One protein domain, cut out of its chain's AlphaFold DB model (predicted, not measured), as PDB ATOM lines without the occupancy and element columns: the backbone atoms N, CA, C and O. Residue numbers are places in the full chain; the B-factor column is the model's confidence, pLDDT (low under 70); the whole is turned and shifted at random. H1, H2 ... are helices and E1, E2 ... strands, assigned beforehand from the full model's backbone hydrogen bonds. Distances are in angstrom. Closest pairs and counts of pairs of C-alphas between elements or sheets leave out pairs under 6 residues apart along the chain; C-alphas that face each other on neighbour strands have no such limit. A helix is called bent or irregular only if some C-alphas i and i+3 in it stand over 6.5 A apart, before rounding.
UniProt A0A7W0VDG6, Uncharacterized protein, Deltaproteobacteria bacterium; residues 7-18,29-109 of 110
ATOM      1  N   PHE A   7     -15.021  -1.806   5.906       91.88
ATOM      2  CA  PHE A   7     -13.911  -1.347   5.067       91.88
ATOM      3  C   PHE A   7     -12.608  -2.054   5.458       91.88
ATOM      4  O   PHE A   7     -11.898  -2.580   4.599       91.88
ATOM      5  N   HIS A   8     -12.315  -2.132   6.758       89.31
ATOM      6  CA  HIS A   8     -11.107  -2.792   7.262       89.31
ATOM      7  C   HIS A   8     -11.139  -4.302   7.003       89.31
ATOM      8  O   HIS A   8     -10.136  -4.880   6.570       89.31
ATOM      9  N   ARG A   9     -12.304  -4.937   7.193       92.56
ATOM     10  CA  ARG A   9     -12.506  -6.360   6.881       92.56
ATOM     11  C   ARG A   9     -12.324  -6.630   5.387       92.56
ATOM     12  O   ARG A   9     -11.591  -7.552   5.034       92.56
ATOM     13  N   PHE A  10     -12.888  -5.793   4.512       91.75
ATOM     14  CA  PHE A  10     -12.722  -5.913   3.062       91.75
ATOM     15  C   PHE A  10     -11.258  -5.791   2.623       91.75
ATOM     16  O   PHE A  10     -10.762  -6.664   1.915       91.75
ATOM     17  N   VAL A  11     -10.540  -4.759   3.079       87.75
ATOM     18  CA  VAL A  11      -9.114  -4.569   2.755       87.75
ATOM     19  C   VAL A  11      -8.269  -5.757   3.227       87.75
ATOM     20  O   VAL A  11      -7.373  -6.203   2.511       87.75
ATOM     21  N   SER A  12      -8.570  -6.300   4.409       87.94
ATOM     22  CA  SER A  12      -7.895  -7.479   4.957       87.94
ATOM     23  C   SER A  12      -8.131  -8.736   4.108       87.94
ATOM     24  O   SER A  12      -7.175  -9.443   3.790       87.94
ATOM     25  N   ILE A  13      -9.379  -8.997   3.700       90.44
ATOM     26  CA  ILE A  13      -9.739 -10.107   2.797       90.44
ATOM     27  C   ILE A  13      -9.005  -9.952   1.464       90.44
ATOM     28  O   ILE A  13      -8.285 -10.850   1.030       90.44
ATOM     29  N   LEU A  14      -9.108  -8.770   0.863       86.50
ATOM     30  CA  LEU A  14      -8.508  -8.460  -0.427       86.50
ATOM     31  C   LEU A  14      -6.981  -8.639  -0.423       86.50
ATOM     32  O   LEU A  14      -6.421  -9.170  -1.381       86.50
ATOM     33  N   GLY A  15      -6.315  -8.249   0.670       82.81
ATOM     34  CA  GLY A  15      -4.877  -8.439   0.857       82.81
ATOM     35  C   GLY A  15      -4.447  -9.906   0.944       82.81
ATOM     36  O   GLY A  15      -3.334 -10.225   0.533       82.81
ATOM     37  N   ARG A  16      -5.313 -10.809   1.429       84.00
ATOM     38  CA  ARG A  16      -5.053 -12.261   1.450       84.00
ATOM     39  C   ARG A  16      -5.349 -12.940   0.115       84.00
ATOM     40  O   ARG A  16      -4.699 -13.926  -0.216       84.00
ATOM     41  N   SER A  17      -6.339 -12.447  -0.628       74.06
ATOM     42  CA  SER A  17      -6.780 -13.056  -1.891       74.06
ATOM     43  C   SER A  17      -5.918 -12.675  -3.098       74.06
ATOM     44  O   SER A  17      -6.020 -13.312  -4.147       74.06
ATOM     45  N   ALA A  18      -5.103 -11.626  -2.999       65.62
ATOM     46  CA  ALA A  18      -4.292 -11.158  -4.112       65.62
ATOM     47  C   ALA A  18      -3.006 -11.992  -4.273       65.62
ATOM     48  O   ALA A  18      -2.199 -12.098  -3.355       65.62
ATOM     49  N   ALA A  29      -0.251   7.525   4.255       88.25
ATOM     50  CA  ALA A  29      -1.542   8.184   4.043       88.25
ATOM     51  C   ALA A  29      -2.600   7.864   5.127       88.25
ATOM     52  O   ALA A  29      -3.730   8.353   5.065       88.25
ATOM     53  N   ARG A  30      -2.268   7.037   6.129       85.62
ATOM     54  CA  ARG A  30      -3.186   6.625   7.206       85.62
ATOM     55  C   ARG A  30      -3.244   7.596   8.386       85.62
ATOM     56  O   ARG A  30      -4.163   7.477   9.198       85.62
ATOM     57  N   SER A  31      -2.302   8.531   8.493       88.81
ATOM     58  CA  SER A  31      -2.215   9.497   9.591       88.81
ATOM     59  C   SER A  31      -1.865  10.893   9.086       88.81
ATOM     60  O   SER A  31      -1.296  11.050   8.006       88.81
ATOM     61  N   GLU A  32      -2.191  11.915   9.880       91.75
ATOM     62  CA  GLU A  32      -1.799  13.293   9.570       91.75
ATOM     63  C   GLU A  32      -0.279  13.434   9.464       91.75
ATOM     64  O   GLU A  32       0.215  14.023   8.509       91.75
ATOM     65  N   ASP A  33       0.473  12.846  10.400       93.19
ATOM     66  CA  ASP A  33       1.940  12.896  10.400       93.19
ATOM     67  C   ASP A  33       2.538  12.266   9.141       93.19
ATOM     68  O   ASP A  33       3.494  12.788   8.562       93.19
ATOM     69  N   GLY A  34       1.954  11.165   8.669       93.81
ATOM     70  CA  GLY A  34       2.392  10.545   7.430       93.81
ATOM     71  C   GLY A  34       2.058  11.403   6.207       93.81
ATOM     72  O   GLY A  34       2.906  11.550   5.325       93.81
ATOM     73  N   TRP A  35       0.903  12.076   6.185       93.56
ATOM     74  CA  TRP A  35       0.617  13.097   5.172       93.56
ATOM     75  C   TRP A  35       1.586  14.281   5.238       93.56
ATOM     76  O   TRP A  35       2.084  14.713   4.201       93.56
ATOM     77  N   ARG A  36       1.928  14.778   6.431       93.25
ATOM     78  CA  ARG A  36       2.938  15.836   6.611       93.25
ATOM     79  C   ARG A  36       4.298  15.420   6.057       93.25
ATOM     80  O   ARG A  36       4.954  16.225   5.405       93.25
ATOM     81  N   SER A  37       4.691  14.162   6.260       94.38
ATOM     82  CA  SER A  37       5.903  13.595   5.662       94.38
ATOM     83  C   SER A  37       5.821  13.527   4.132       94.38
ATOM     84  O   SER A  37       6.789  13.872   3.458       94.38
ATOM     85  N   LEU A  38       4.674  13.129   3.572       93.50
ATOM     86  CA  LEU A  38       4.452  13.063   2.121       93.50
ATOM     87  C   LEU A  38       4.478  14.443   1.448       93.50
ATOM     88  O   LEU A  38       4.970  14.569   0.330       93.50
ATOM     89  N   PHE A  39       3.984  15.476   2.132       93.25
ATOM     90  CA  PHE A  39       3.989  16.862   1.658       93.25
ATOM     91  C   PHE A  39       5.234  17.650   2.100       93.25
ATOM     92  O   PHE A  39       5.243  18.880   2.041       93.25
ATOM     93  N   ALA A  40       6.303  16.981   2.541       92.00
ATOM     94  CA  ALA A  40       7.543  17.658   2.910       92.00
ATOM     95  C   ALA A  40       8.078  18.508   1.739       92.00
ATOM     96  O   ALA A  40       8.129  18.063   0.594       92.00
ATOM     97  N   GLY A  41       8.456  19.754   2.027       92.19
ATOM     98  CA  GLY A  41       8.894  20.727   1.018       92.19
ATOM     99  C   GLY A  41       7.762  21.517   0.358       92.19
ATOM    100  O   GLY A  41       8.031  22.463  -0.380       92.19
ATOM    101  N   TRP A  42       6.501  21.189   0.646       89.62
ATOM    102  CA  TRP A  42       5.377  22.055   0.313       89.62
ATOM    103  C   TRP A  42       5.299  23.193   1.342       89.62
ATOM    104  O   TRP A  42       5.839  23.093   2.447       89.62
ATOM    105  N   GLY A  43       4.635  24.296   0.981       87.62
ATOM    106  CA  GLY A  43       4.348  25.389   1.916       87.62
ATOM    107  C   GLY A  43       3.493  24.935   3.114       87.62
ATOM    108  O   GLY A  43       3.125  23.765   3.210       87.62
ATOM    109  N   PRO A  44       3.127  25.837   4.038       91.31
ATOM    110  CA  PRO A  44       2.339  25.472   5.214       91.31
ATOM    111  C   PRO A  44       1.002  24.820   4.818       91.31
ATOM    112  O   PRO A  44       0.117  25.472   4.259       91.31
ATOM    113  N   ILE A  45       0.847  23.526   5.122       94.38
ATOM    114  CA  ILE A  45      -0.370  22.754   4.834       94.38
ATOM    115  C   ILE A  45      -1.282  22.719   6.061       94.38
ATOM    116  O   ILE A  45      -0.862  22.342   7.160       94.38
ATOM    117  N   ALA A  46      -2.548  23.081   5.861       93.69
ATOM    118  CA  ALA A  46      -3.630  22.778   6.786       93.69
ATOM    119  C   ALA A  46      -4.261  21.432   6.408       93.69
ATOM    120  O   ALA A  46      -4.613  21.223   5.246       93.69
ATOM    121  N   PHE A  47      -4.420  20.553   7.394       93.88
ATOM    122  CA  PHE A  47      -5.104  19.276   7.243       93.88
ATOM    123  C   PHE A  47      -6.442  19.320   7.963       93.88
ATOM    124  O   PHE A  47      -6.545  19.816   9.084       93.88
ATOM    125  N   GLU A  48      -7.462  18.789   7.308       94.25
ATOM    126  CA  GLU A  48      -8.787  18.585   7.874       94.25
ATOM    127  C   GLU A  48      -9.143  17.106   7.725       94.25
ATOM    128  O   GLU A  48      -9.056  16.546   6.629       94.25
ATOM    129  N   ARG A  49      -9.496  16.453   8.835       93.25
ATOM    130  CA  ARG A  49      -9.864  15.036   8.847       93.25
ATOM    131  C   ARG A  49     -11.364  14.893   8.668       93.25
ATOM    132  O   ARG A  49     -12.120  15.404   9.490       93.25
ATOM    133  N   TRP A  50     -11.790  14.126   7.673       92.69
ATOM    134  CA  TRP A  50     -13.191  13.763   7.480       92.69
ATOM    135  C   TRP A  50     -13.387  12.269   7.710       92.69
ATOM    136  O   TRP A  50     -12.652  11.438   7.175       92.69
ATOM    137  N   ALA A  51     -14.391  11.935   8.517       91.25
ATOM    138  CA  ALA A  51     -14.897  10.579   8.665       91.25
ATOM    139  C   ALA A  51     -16.241  10.505   7.939       91.25
ATOM    140  O   ALA A  51     -17.189  11.194   8.312       91.25
ATOM    141  N   LEU A  52     -16.288   9.716   6.873       90.94
ATOM    142  CA  LEU A  52     -17.487   9.485   6.082       90.94
ATOM    143  C   LEU A  52     -18.141   8.203   6.593       90.94
ATOM    144  O   LEU A  52     -17.525   7.137   6.503       90.94
ATOM    145  N   ASP A  53     -19.362   8.310   7.117       93.56
ATOM    146  CA  ASP A  53     -20.200   7.139   7.376       93.56
ATOM    147  C   ASP A  53     -20.756   6.633   6.043       93.56
ATOM    148  O   ASP A  53     -21.527   7.308   5.362       93.56
ATOM    149  N   LEU A  54     -20.303   5.447   5.667       94.44
ATOM    150  CA  LEU A  54     -20.701   4.698   4.482       94.44
ATOM    151  C   LEU A  54     -21.366   3.378   4.885       94.44
ATOM    152  O   LEU A  54     -21.453   2.450   4.081       94.44
ATOM    153  N   GLY A  55     -21.781   3.268   6.148       96.06
ATOM    154  CA  GLY A  55     -22.535   2.139   6.647       96.06
ATOM    155  C   GLY A  55     -23.890   2.037   5.959       96.06
ATOM    156  O   GLY A  55     -24.463   3.023   5.479       96.06
ATOM    157  N   GLY A  56     -24.427   0.829   5.944       97.50
ATOM    158  CA  GLY A  56     -25.667   0.515   5.248       97.50
ATOM    159  C   GLY A  56     -25.966  -0.968   5.298       97.50
ATOM    160  O   GLY A  56     -25.331  -1.724   6.032       97.50
ATOM    161  N   THR A  57     -26.924  -1.393   4.494       97.88
ATOM    162  CA  THR A  57     -27.127  -2.811   4.207       97.88
ATOM    163  C   THR A  57     -25.869  -3.412   3.577       97.88
ATOM    164  O   THR A  57     -25.031  -2.712   3.000       97.88
ATOM    165  N   PHE A  58     -25.739  -4.738   3.633       97.81
ATOM    166  CA  PHE A  58     -24.596  -5.417   3.021       97.81
ATOM    167  C   PHE A  58     -24.419  -5.070   1.538       97.81
ATOM    168  O   PHE A  58     -23.292  -4.894   1.084       97.81
ATOM    169  N   ASP A  59     -25.510  -4.967   0.779       97.12
ATOM    170  CA  ASP A  59     -25.425  -4.704  -0.656       97.12
ATOM    171  C   ASP A  59     -24.989  -3.260  -0.961       97.12
ATOM    172  O   ASP A  59     -24.222  -3.056  -1.902       97.12
ATOM    173  N   GLU A  60     -25.379  -2.278  -0.141       97.19
ATOM    174  CA  GLU A  60     -24.891  -0.890  -0.240       97.19
ATOM    175  C   GLU A  60     -23.398  -0.796   0.090       97.19
ATOM    176  O   GLU A  60     -22.618  -0.226  -0.679       97.19
ATOM    177  N   VAL A  61     -22.979  -1.420   1.197       96.88
ATOM    178  CA  VAL A  61     -21.569  -1.475   1.600       96.88
ATOM    179  C   VAL A  61     -20.737  -2.175   0.526       96.88
ATOM    180  O   VAL A  61     -19.681  -1.673   0.136       96.88
ATOM    181  N   TRP A  62     -21.220  -3.303  -0.002       96.06
ATOM    182  CA  TRP A  62     -20.569  -4.043  -1.081       96.06
ATOM    183  C   TRP A  62     -20.424  -3.206  -2.353       96.06
ATOM    184  O   TRP A  62     -19.348  -3.196  -2.954       96.06
ATOM    185  N   ALA A  63     -21.476  -2.487  -2.754       94.75
ATOM    186  CA  ALA A  63     -21.432  -1.609  -3.917       94.75
ATOM    187  C   ALA A  63     -20.334  -0.542  -3.777       94.75
ATOM    188  O   ALA A  63     -19.612  -0.279  -4.739       94.75
ATOM    189  N   PHE A  64     -20.152   0.015  -2.576       93.00
ATOM    190  CA  PHE A  64     -19.095   0.985  -2.302       93.00
ATOM    191  C   PHE A  64     -17.686   0.361  -2.312       93.00
ATOM    192  O   PHE A  64     -16.810   0.800  -3.068       93.00
ATOM    193  N   VAL A  65     -17.434  -0.665  -1.491       91.12
ATOM    194  CA  VAL A  65     -16.074  -1.225  -1.351       91.12
ATOM    195  C   VAL A  65     -15.623  -1.963  -2.612       91.12
ATOM    196  O   VAL A  65     -14.460  -1.853  -3.005       91.12
ATOM    197  N   GLY A  66     -16.549  -2.634  -3.303       89.00
ATOM    198  CA  GLY A  66     -16.293  -3.326  -4.566       89.00
ATOM    199  C   GLY A  66     -15.997  -2.380  -5.732       89.00
ATOM    200  O   GLY A  66     -15.291  -2.768  -6.659       89.00
ATOM    201  N   ALA A  67     -16.483  -1.135  -5.677       87.56
ATOM    202  CA  ALA A  67     -16.129  -0.087  -6.636       87.56
ATOM    203  C   ALA A  67     -14.799   0.616  -6.300       87.56
ATOM    204  O   ALA A  67     -14.176   1.203  -7.183       87.56
ATOM    205  N   SER A  68     -14.353   0.560  -5.041       81.62
ATOM    206  CA  SER A  68     -13.167   1.288  -4.564       81.62
ATOM    207  C   SER A  68     -11.843   0.606  -4.919       81.62
ATOM    208  O   SER A  68     -10.810   1.269  -4.994       81.62
ATOM    209  N   TYR A  69     -11.854  -0.711  -5.140       80.31
ATOM    210  CA  TYR A  69     -10.658  -1.493  -5.446       80.31
ATOM    211  C   TYR A  69     -10.887  -2.433  -6.621       80.31
ATOM    212  O   TYR A  69     -11.970  -2.986  -6.805       80.31
ATOM    213  N   GLN A  70      -9.827  -2.683  -7.387       81.81
ATOM    214  CA  GLN A  70      -9.872  -3.679  -8.445       81.81
ATOM    215  C   GLN A  70      -9.881  -5.087  -7.838       81.81
ATOM    216  O   GLN A  70      -8.843  -5.634  -7.473       81.81
ATOM    217  N   VAL A  71     -11.065  -5.689  -7.757       80.94
ATOM    218  CA  VAL A  71     -11.219  -7.096  -7.376       80.94
ATOM    219  C   VAL A  71     -11.013  -7.983  -8.612       80.94
ATOM    220  O   VAL A  71     -11.662  -7.754  -9.640       80.94
ATOM    221  N   PRO A  72     -10.136  -9.007  -8.569       81.19
ATOM    222  CA  PRO A  72      -9.987  -9.948  -9.676       81.19
ATOM    223  C   PRO A  72     -11.332 -10.598 -10.020       81.19
ATOM    224  O   PRO A  72     -11.997 -11.129  -9.135       81.19
ATOM    225  N   ARG A  73     -11.729 -10.602 -11.303       83.88
ATOM    226  CA  ARG A  73     -13.069 -11.068 -11.726       83.88
ATOM    227  C   ARG A  73     -13.423 -12.465 -11.201       83.88
ATOM    228  O   ARG A  73     -14.554 -12.681 -10.785       83.88
ATOM    229  N   GLY A  74     -12.458 -13.387 -11.182       87.69
ATOM    230  CA  GLY A  74     -12.652 -14.755 -10.682       87.69
ATOM    231  C   GLY A  74     -12.794 -14.875  -9.158       87.69
ATOM    232  O   GLY A  74     -13.231 -15.913  -8.680       87.69
ATOM    233  N   ALA A  75     -12.454 -13.831  -8.399       88.38
ATOM    234  CA  ALA A  75     -12.502 -13.816  -6.937       88.38
ATOM    235  C   ALA A  75     -13.689 -13.013  -6.374       88.38
ATOM    236  O   ALA A  75     -13.920 -13.044  -5.171       88.38
ATOM    237  N   VAL A  76     -14.455 -12.310  -7.223       91.44
ATOM    238  CA  VAL A  76     -15.542 -11.403  -6.799       91.44
ATOM    239  C   VAL A  76     -16.562 -12.106  -5.904       91.44
ATOM    240  O   VAL A  76     -16.871 -11.599  -4.830       91.44
ATOM    241  N   ALA A  77     -17.070 -13.269  -6.325       93.94
ATOM    242  CA  ALA A  77     -18.070 -14.013  -5.558       93.94
ATOM    243  C   ALA A  77     -17.508 -14.485  -4.206       93.94
ATOM    244  O   ALA A  77     -18.106 -14.214  -3.172       93.94
ATOM    245  N   ALA A  78     -16.313 -15.084  -4.215       93.44
ATOM    246  CA  ALA A  78     -15.655 -15.566  -3.002       93.44
ATOM    247  C   ALA A  78     -15.394 -14.438  -1.989       93.44
ATOM    248  O   ALA A  78     -15.711 -14.582  -0.812       93.44
ATOM    249  N   ILE A  79     -14.883 -13.291  -2.446       93.50
ATOM    250  CA  ILE A  79     -14.621 -12.127  -1.587       93.50
ATOM    251  C   ILE A  79     -15.927 -11.526  -1.056       93.50
ATOM    252  O   ILE A  79     -15.979 -11.114   0.103       93.50
ATOM    253  N   ARG A  80     -16.993 -11.484  -1.868       95.62
ATOM    254  CA  ARG A  80     -18.314 -11.017  -1.420       95.62
ATOM    255  C   ARG A  80     -18.871 -11.913  -0.316       95.62
ATOM    256  O   ARG A  80     -19.342 -11.396   0.693       95.62
ATOM    257  N   ASP A  81     -18.804 -13.227  -0.489       96.69
ATOM    258  CA  ASP A  81     -19.322 -14.187   0.489       96.69
ATOM    259  C   ASP A  81     -18.508 -14.161   1.787       96.69
ATOM    260  O   ASP A  81     -19.079 -14.113   2.879       96.69
ATOM    261  N   GLU A  82     -17.177 -14.090   1.683       96.19
ATOM    262  CA  GLU A  82     -16.295 -13.944   2.843       96.19
ATOM    263  C   GLU A  82     -16.565 -12.631   3.587       96.19
ATOM    264  O   GLU A  82     -16.669 -12.630   4.814       96.19
ATOM    265  N   LEU A  83     -16.763 -11.518   2.870       96.06
ATOM    266  CA  LEU A  83     -17.120 -10.242   3.491       96.06
ATOM    267  C   LEU A  83     -18.491 -10.309   4.174       96.06
ATOM    268  O   LEU A  83     -18.658  -9.740   5.252       96.06
ATOM    269  N   ARG A  84     -19.474 -11.001   3.586       97.44
ATOM    270  CA  ARG A  84     -20.805 -11.177   4.189       97.44
ATOM    271  C   ARG A  84     -20.712 -11.944   5.503       97.44
ATOM    272  O   ARG A  84     -21.244 -11.496   6.519       97.44
ATOM    273  N   ALA A  85     -19.990 -13.061   5.498       97.12
ATOM    274  CA  ALA A  85     -19.757 -13.846   6.702       97.12
ATOM    275  C   ALA A  85     -19.003 -13.029   7.758       97.12
ATOM    276  O   ALA A  85     -19.413 -12.988   8.918       97.12
ATOM    277  N   ALA A  86     -17.959 -12.307   7.344       95.69
ATOM    278  CA  ALA A  86     -17.203 -11.446   8.234       95.69
ATOM    279  C   ALA A  86     -18.106 -10.366   8.837       95.69
ATOM    280  O   ALA A  86     -18.088 -10.181  10.036       95.69
ATOM    281  N   THR A  87     -18.941  -9.671   8.073       96.81
ATOM    282  CA  THR A  87     -19.726  -8.525   8.576       96.81
ATOM    283  C   THR A  87     -20.960  -8.897   9.404       96.81
ATOM    284  O   THR A  87     -21.505  -8.039  10.093       96.81
ATOM    285  N   THR A  88     -21.366 -10.171   9.423       95.38
ATOM    286  CA  THR A  88     -22.560 -10.622  10.162       95.38
ATOM    287  C   THR A  88     -22.468 -10.313  11.661       95.38
ATOM    288  O   THR A  88     -23.452  -9.902  12.263       95.38
ATOM    289  N   SER A  89     -21.283 -10.449  12.268       93.88
ATOM    290  CA  SER A  89     -21.099 -10.224  13.711       93.88
ATOM    291  C   SER A  89     -21.130  -8.750  14.133       93.88
ATOM    292  O   SER A  89     -21.147  -8.475  15.328       93.88
ATOM    293  N   ILE A  90     -21.024  -7.818  13.181       95.00
ATOM    294  CA  ILE A  90     -20.976  -6.366  13.430       95.00
ATOM    295  C   ILE A  90     -22.207  -5.641  12.885       95.00
ATOM    296  O   ILE A  90     -22.272  -4.419  12.963       95.00
ATOM    297  N   SER A  91     -23.155  -6.382  12.313       96.38
ATOM    298  CA  SER A  91     -24.451  -5.847  11.920       96.38
ATOM    299  C   SER A  91     -25.274  -5.518  13.164       96.38
ATOM    300  O   SER A  91     -25.299  -6.306  14.112       96.38
ATOM    301  N   ASP A  92     -25.970  -4.386  13.148       95.25
ATOM    302  CA  ASP A  92     -26.958  -4.057  14.177       95.25
ATOM    303  C   ASP A  92     -28.277  -4.832  13.988       95.25
ATOM    304  O   ASP A  92     -28.408  -5.674  13.088       95.25
ATOM    305  N   ALA A  93     -29.245  -4.579  14.877       94.94
ATOM    306  CA  ALA A  93     -30.546  -5.251  14.888       94.94
ATOM    307  C   ALA A  93     -31.374  -4.956  13.624       94.94
ATOM    308  O   ALA A  93     -32.220  -5.761  13.233       94.94
ATOM    309  N   GLU A  94     -31.104  -3.828  12.973       94.31
ATOM    310  CA  GLU A  94     -31.738  -3.366  11.745       94.31
ATOM    311  C   GLU A  94     -31.033  -3.890  10.481       94.31
ATOM    312  O   GLU A  94     -31.498  -3.649   9.365       94.31
ATOM    313  N   GLY A  95     -29.934  -4.639  10.625       94.50
ATOM    314  CA  GLY A  95     -29.190  -5.192   9.495       94.50
ATOM    315  C   GLY A  95     -28.187  -4.218   8.867       94.50
ATOM    316  O   GLY A  95     -27.686  -4.480   7.767       94.50
ATOM    317  N   ARG A  96     -27.910  -3.079   9.516       97.38
ATOM    318  CA  ARG A  96     -26.927  -2.096   9.060       97.38
ATOM    319  C   ARG A  96     -25.540  -2.501   9.548       97.38
ATOM    320  O   ARG A  96     -25.295  -2.784  10.716       97.38
ATOM    321  N   ILE A  97     -24.608  -2.500   8.607       97.81
ATOM    322  CA  ILE A  97     -23.203  -2.812   8.812       97.81
ATOM    323  C   ILE A  97     -22.429  -1.493   8.896       97.81
ATOM    324  O   ILE A  97     -22.546  -0.664   7.985       97.81
ATOM    325  N   PRO A  98     -21.606  -1.282   9.938       96.88
ATOM    326  CA  PRO A  98     -20.757  -0.106  10.022       96.88
ATOM    327  C   PRO A  98     -19.674  -0.154   8.939       96.88
ATOM    328  O   PRO A  98     -19.023  -1.180   8.713       96.88
ATOM    329  N   CYS A  99     -19.462   0.978   8.274       95.56
ATOM    330  CA  CYS A  99     -18.405   1.158   7.287       95.56
ATOM    331  C   CYS A  99     -17.981   2.625   7.288       95.56
ATOM    332  O   CYS A  99     -18.765   3.492   6.921       95.56
ATOM    333  N   THR A 100     -16.750   2.921   7.697       93.19
ATOM    334  CA  THR A 100     -16.230   4.287   7.761       93.19
ATOM    335  C   THR A 100     -15.026   4.437   6.845       93.19
ATOM    336  O   THR A 100     -14.019   3.745   6.989       93.19
ATOM    337  N   ALA A 101     -15.083   5.413   5.939       86.88
ATOM    338  CA  ALA A 101     -13.907   5.859   5.202       86.88
ATOM    339  C   ALA A 101     -13.351   7.130   5.848       86.88
ATOM    340  O   ALA A 101     -14.060   8.120   6.032       86.88
ATOM    341  N   VAL A 102     -12.063   7.115   6.187       88.12
ATOM    342  CA  VAL A 102     -11.362   8.307   6.676       88.12
ATOM    343  C   VAL A 102     -10.592   8.923   5.522       88.12
ATOM    344  O   VAL A 102      -9.763   8.259   4.904       88.12
ATOM    345  N   THR A 103     -10.836  10.202   5.272       88.44
ATOM    346  CA  THR A 103     -10.101  10.993   4.286       88.44
ATOM    347  C   THR A 103      -9.494  12.233   4.932       88.44
ATOM    348  O   THR A 103      -9.949  12.707   5.976       88.44
ATOM    349  N   TRP A 104      -8.432  12.739   4.314       91.44
ATOM    350  CA  TRP A 104      -7.735  13.947   4.724       91.44
ATOM    351  C   TRP A 104      -7.822  14.969   3.602       91.44
ATOM    352  O   TRP A 104      -7.382  14.715   2.481       91.44
ATOM    353  N   LEU A 105      -8.359  16.142   3.913       92.06
ATOM    354  CA  LEU A 105      -8.341  17.281   3.016       92.06
ATOM    355  C   LEU A 105      -7.135  18.158   3.353       92.06
ATOM    356  O   LEU A 105      -7.083  18.796   4.404       92.06
ATOM    357  N   ALA A 106      -6.160  18.172   2.449       92.81
ATOM    358  CA  ALA A 106      -4.955  18.984   2.557       92.81
ATOM    359  C   ALA A 106      -5.115  20.278   1.748       92.81
ATOM    360  O   ALA A 106      -5.451  20.240   0.563       92.81
ATOM    361  N   ARG A 107      -4.861  21.433   2.370       93.56
ATOM    362  CA  ARG A 107      -4.904  22.747   1.710       93.56
ATOM    363  C   ARG A 107      -3.615  23.520   1.984       93.56
ATOM    364  O   ARG A 107      -3.234  23.686   3.142       93.56
ATOM    365  N   VAL A 108      -2.969  24.036   0.937       91.06
ATOM    366  CA  VAL A 108      -1.854  24.987   1.085       91.06
ATOM    367  C   VAL A 108      -2.419  26.309   1.597       91.06
ATOM    368  O   VAL A 108      -3.337  26.865   0.989       91.06
ATOM    369  N   ARG A 109      -1.882  26.828   2.701       81.31
ATOM    370  CA  ARG A 109      -2.194  28.184   3.160       81.31
ATOM    371  C   ARG A 109      -1.327  29.155   2.356       81.31
ATOM    372  O   ARG A 109      -0.107  29.010   2.346       81.31
TER     373      ARG A 109
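What this domain is: This is residues 7 to 18 and 29 to 109 of the 110 residues of an uncharacterized protein of Deltaproteobacteria bacterium (UniProt A0A7W0VDG6). A long ribbon of two antiparallel strands, E1 and E2, reaches out as an arm from a loose cluster of three helices, H1, H3 and H4, whose centres make a triangle. The small helix H2 sits near the far half of the ribbon, away from that cluster, with few contacts to the strands. The printed part has 93 residues, with four named helices and two named strands in the order H1 H2 E1 H3 H4 E2, and its class is mixed, helices and strands. The sheet has the order E1 - E2. The whole is loose, with a radius of gyration of the C-alphas of 16.4 A, and the C-alphas span 46 by 32 by 18 A.

Where its parts are: Begin with the sheet: find C-alpha 45 at (-0.370, 22.754, 4.834), where E1 starts, and follow residues 45 to 53 over 25.4 A. Its partner E2, residues 100 to 108, runs 26.1 A and ends at C-alpha 108, (-1.854, 24.987, 1.085). H4, residues 73 to 90, is the longest helix at 26.8 A. It is irregular, with C-alphas 74 and 77 at 7.5 A, and has a kink of 25 degrees near residue 80. H3 holds residues 58 to 68 and spans 15.3 A. H1, residues 7 to 17, starts at C-alpha 7, (-13.911, -1.347, 5.067), and spans 15.4 A. H2 is residues 32 to 38, 9.7 A long.

How they stand to each other: Look first across the sheet, where E1 and E2 are antiparallel at 160 degrees; N 46 and O 107 are 2.9 A apart and N 105 and O 48 are 2.8 A apart, both within hydrogen-bond range. At one end of E2, the closest C-alphas of H1 and E2 are those of Phe 7 and Thr 100, 6.7 A apart. H1 and H4 touch, closest at the C-alphas of Phe 10 and Leu 83, 6.2 A, with a steep tilt of 42 degrees, opposite ways. H3 is close but not clearly touching to H1, at the C-alphas of Val 65 and Phe 7, 6.8 A, and to H4, at those of Phe 58 and Arg 84, 7.0 A. The closest C-alphas of H2 and E1 are those of Glu 32 and Phe 47, 7.2 A apart. H2 is apart from H1, H3 and H4. Every O i to N i+4 pair is within hydrogen-bond range in H1, H2 and H3, and 10 of 14 are in H4.

The domain as a whole: The two C-alphas farthest apart are those of Gly 41 and Ala 93, 49.2 A. Residues 19 to 28 are not printed, and C-alphas 18 and 29 stand 21.2 A apart across that cut. Of the links printed whole, E1 to H3 and H3 to H4 are tight, H2 to E1 and H4 to E2 are short, and none is long. The mean pLDDT of the printed part is 91.5; look at residue 18 for the one printed residue under 70.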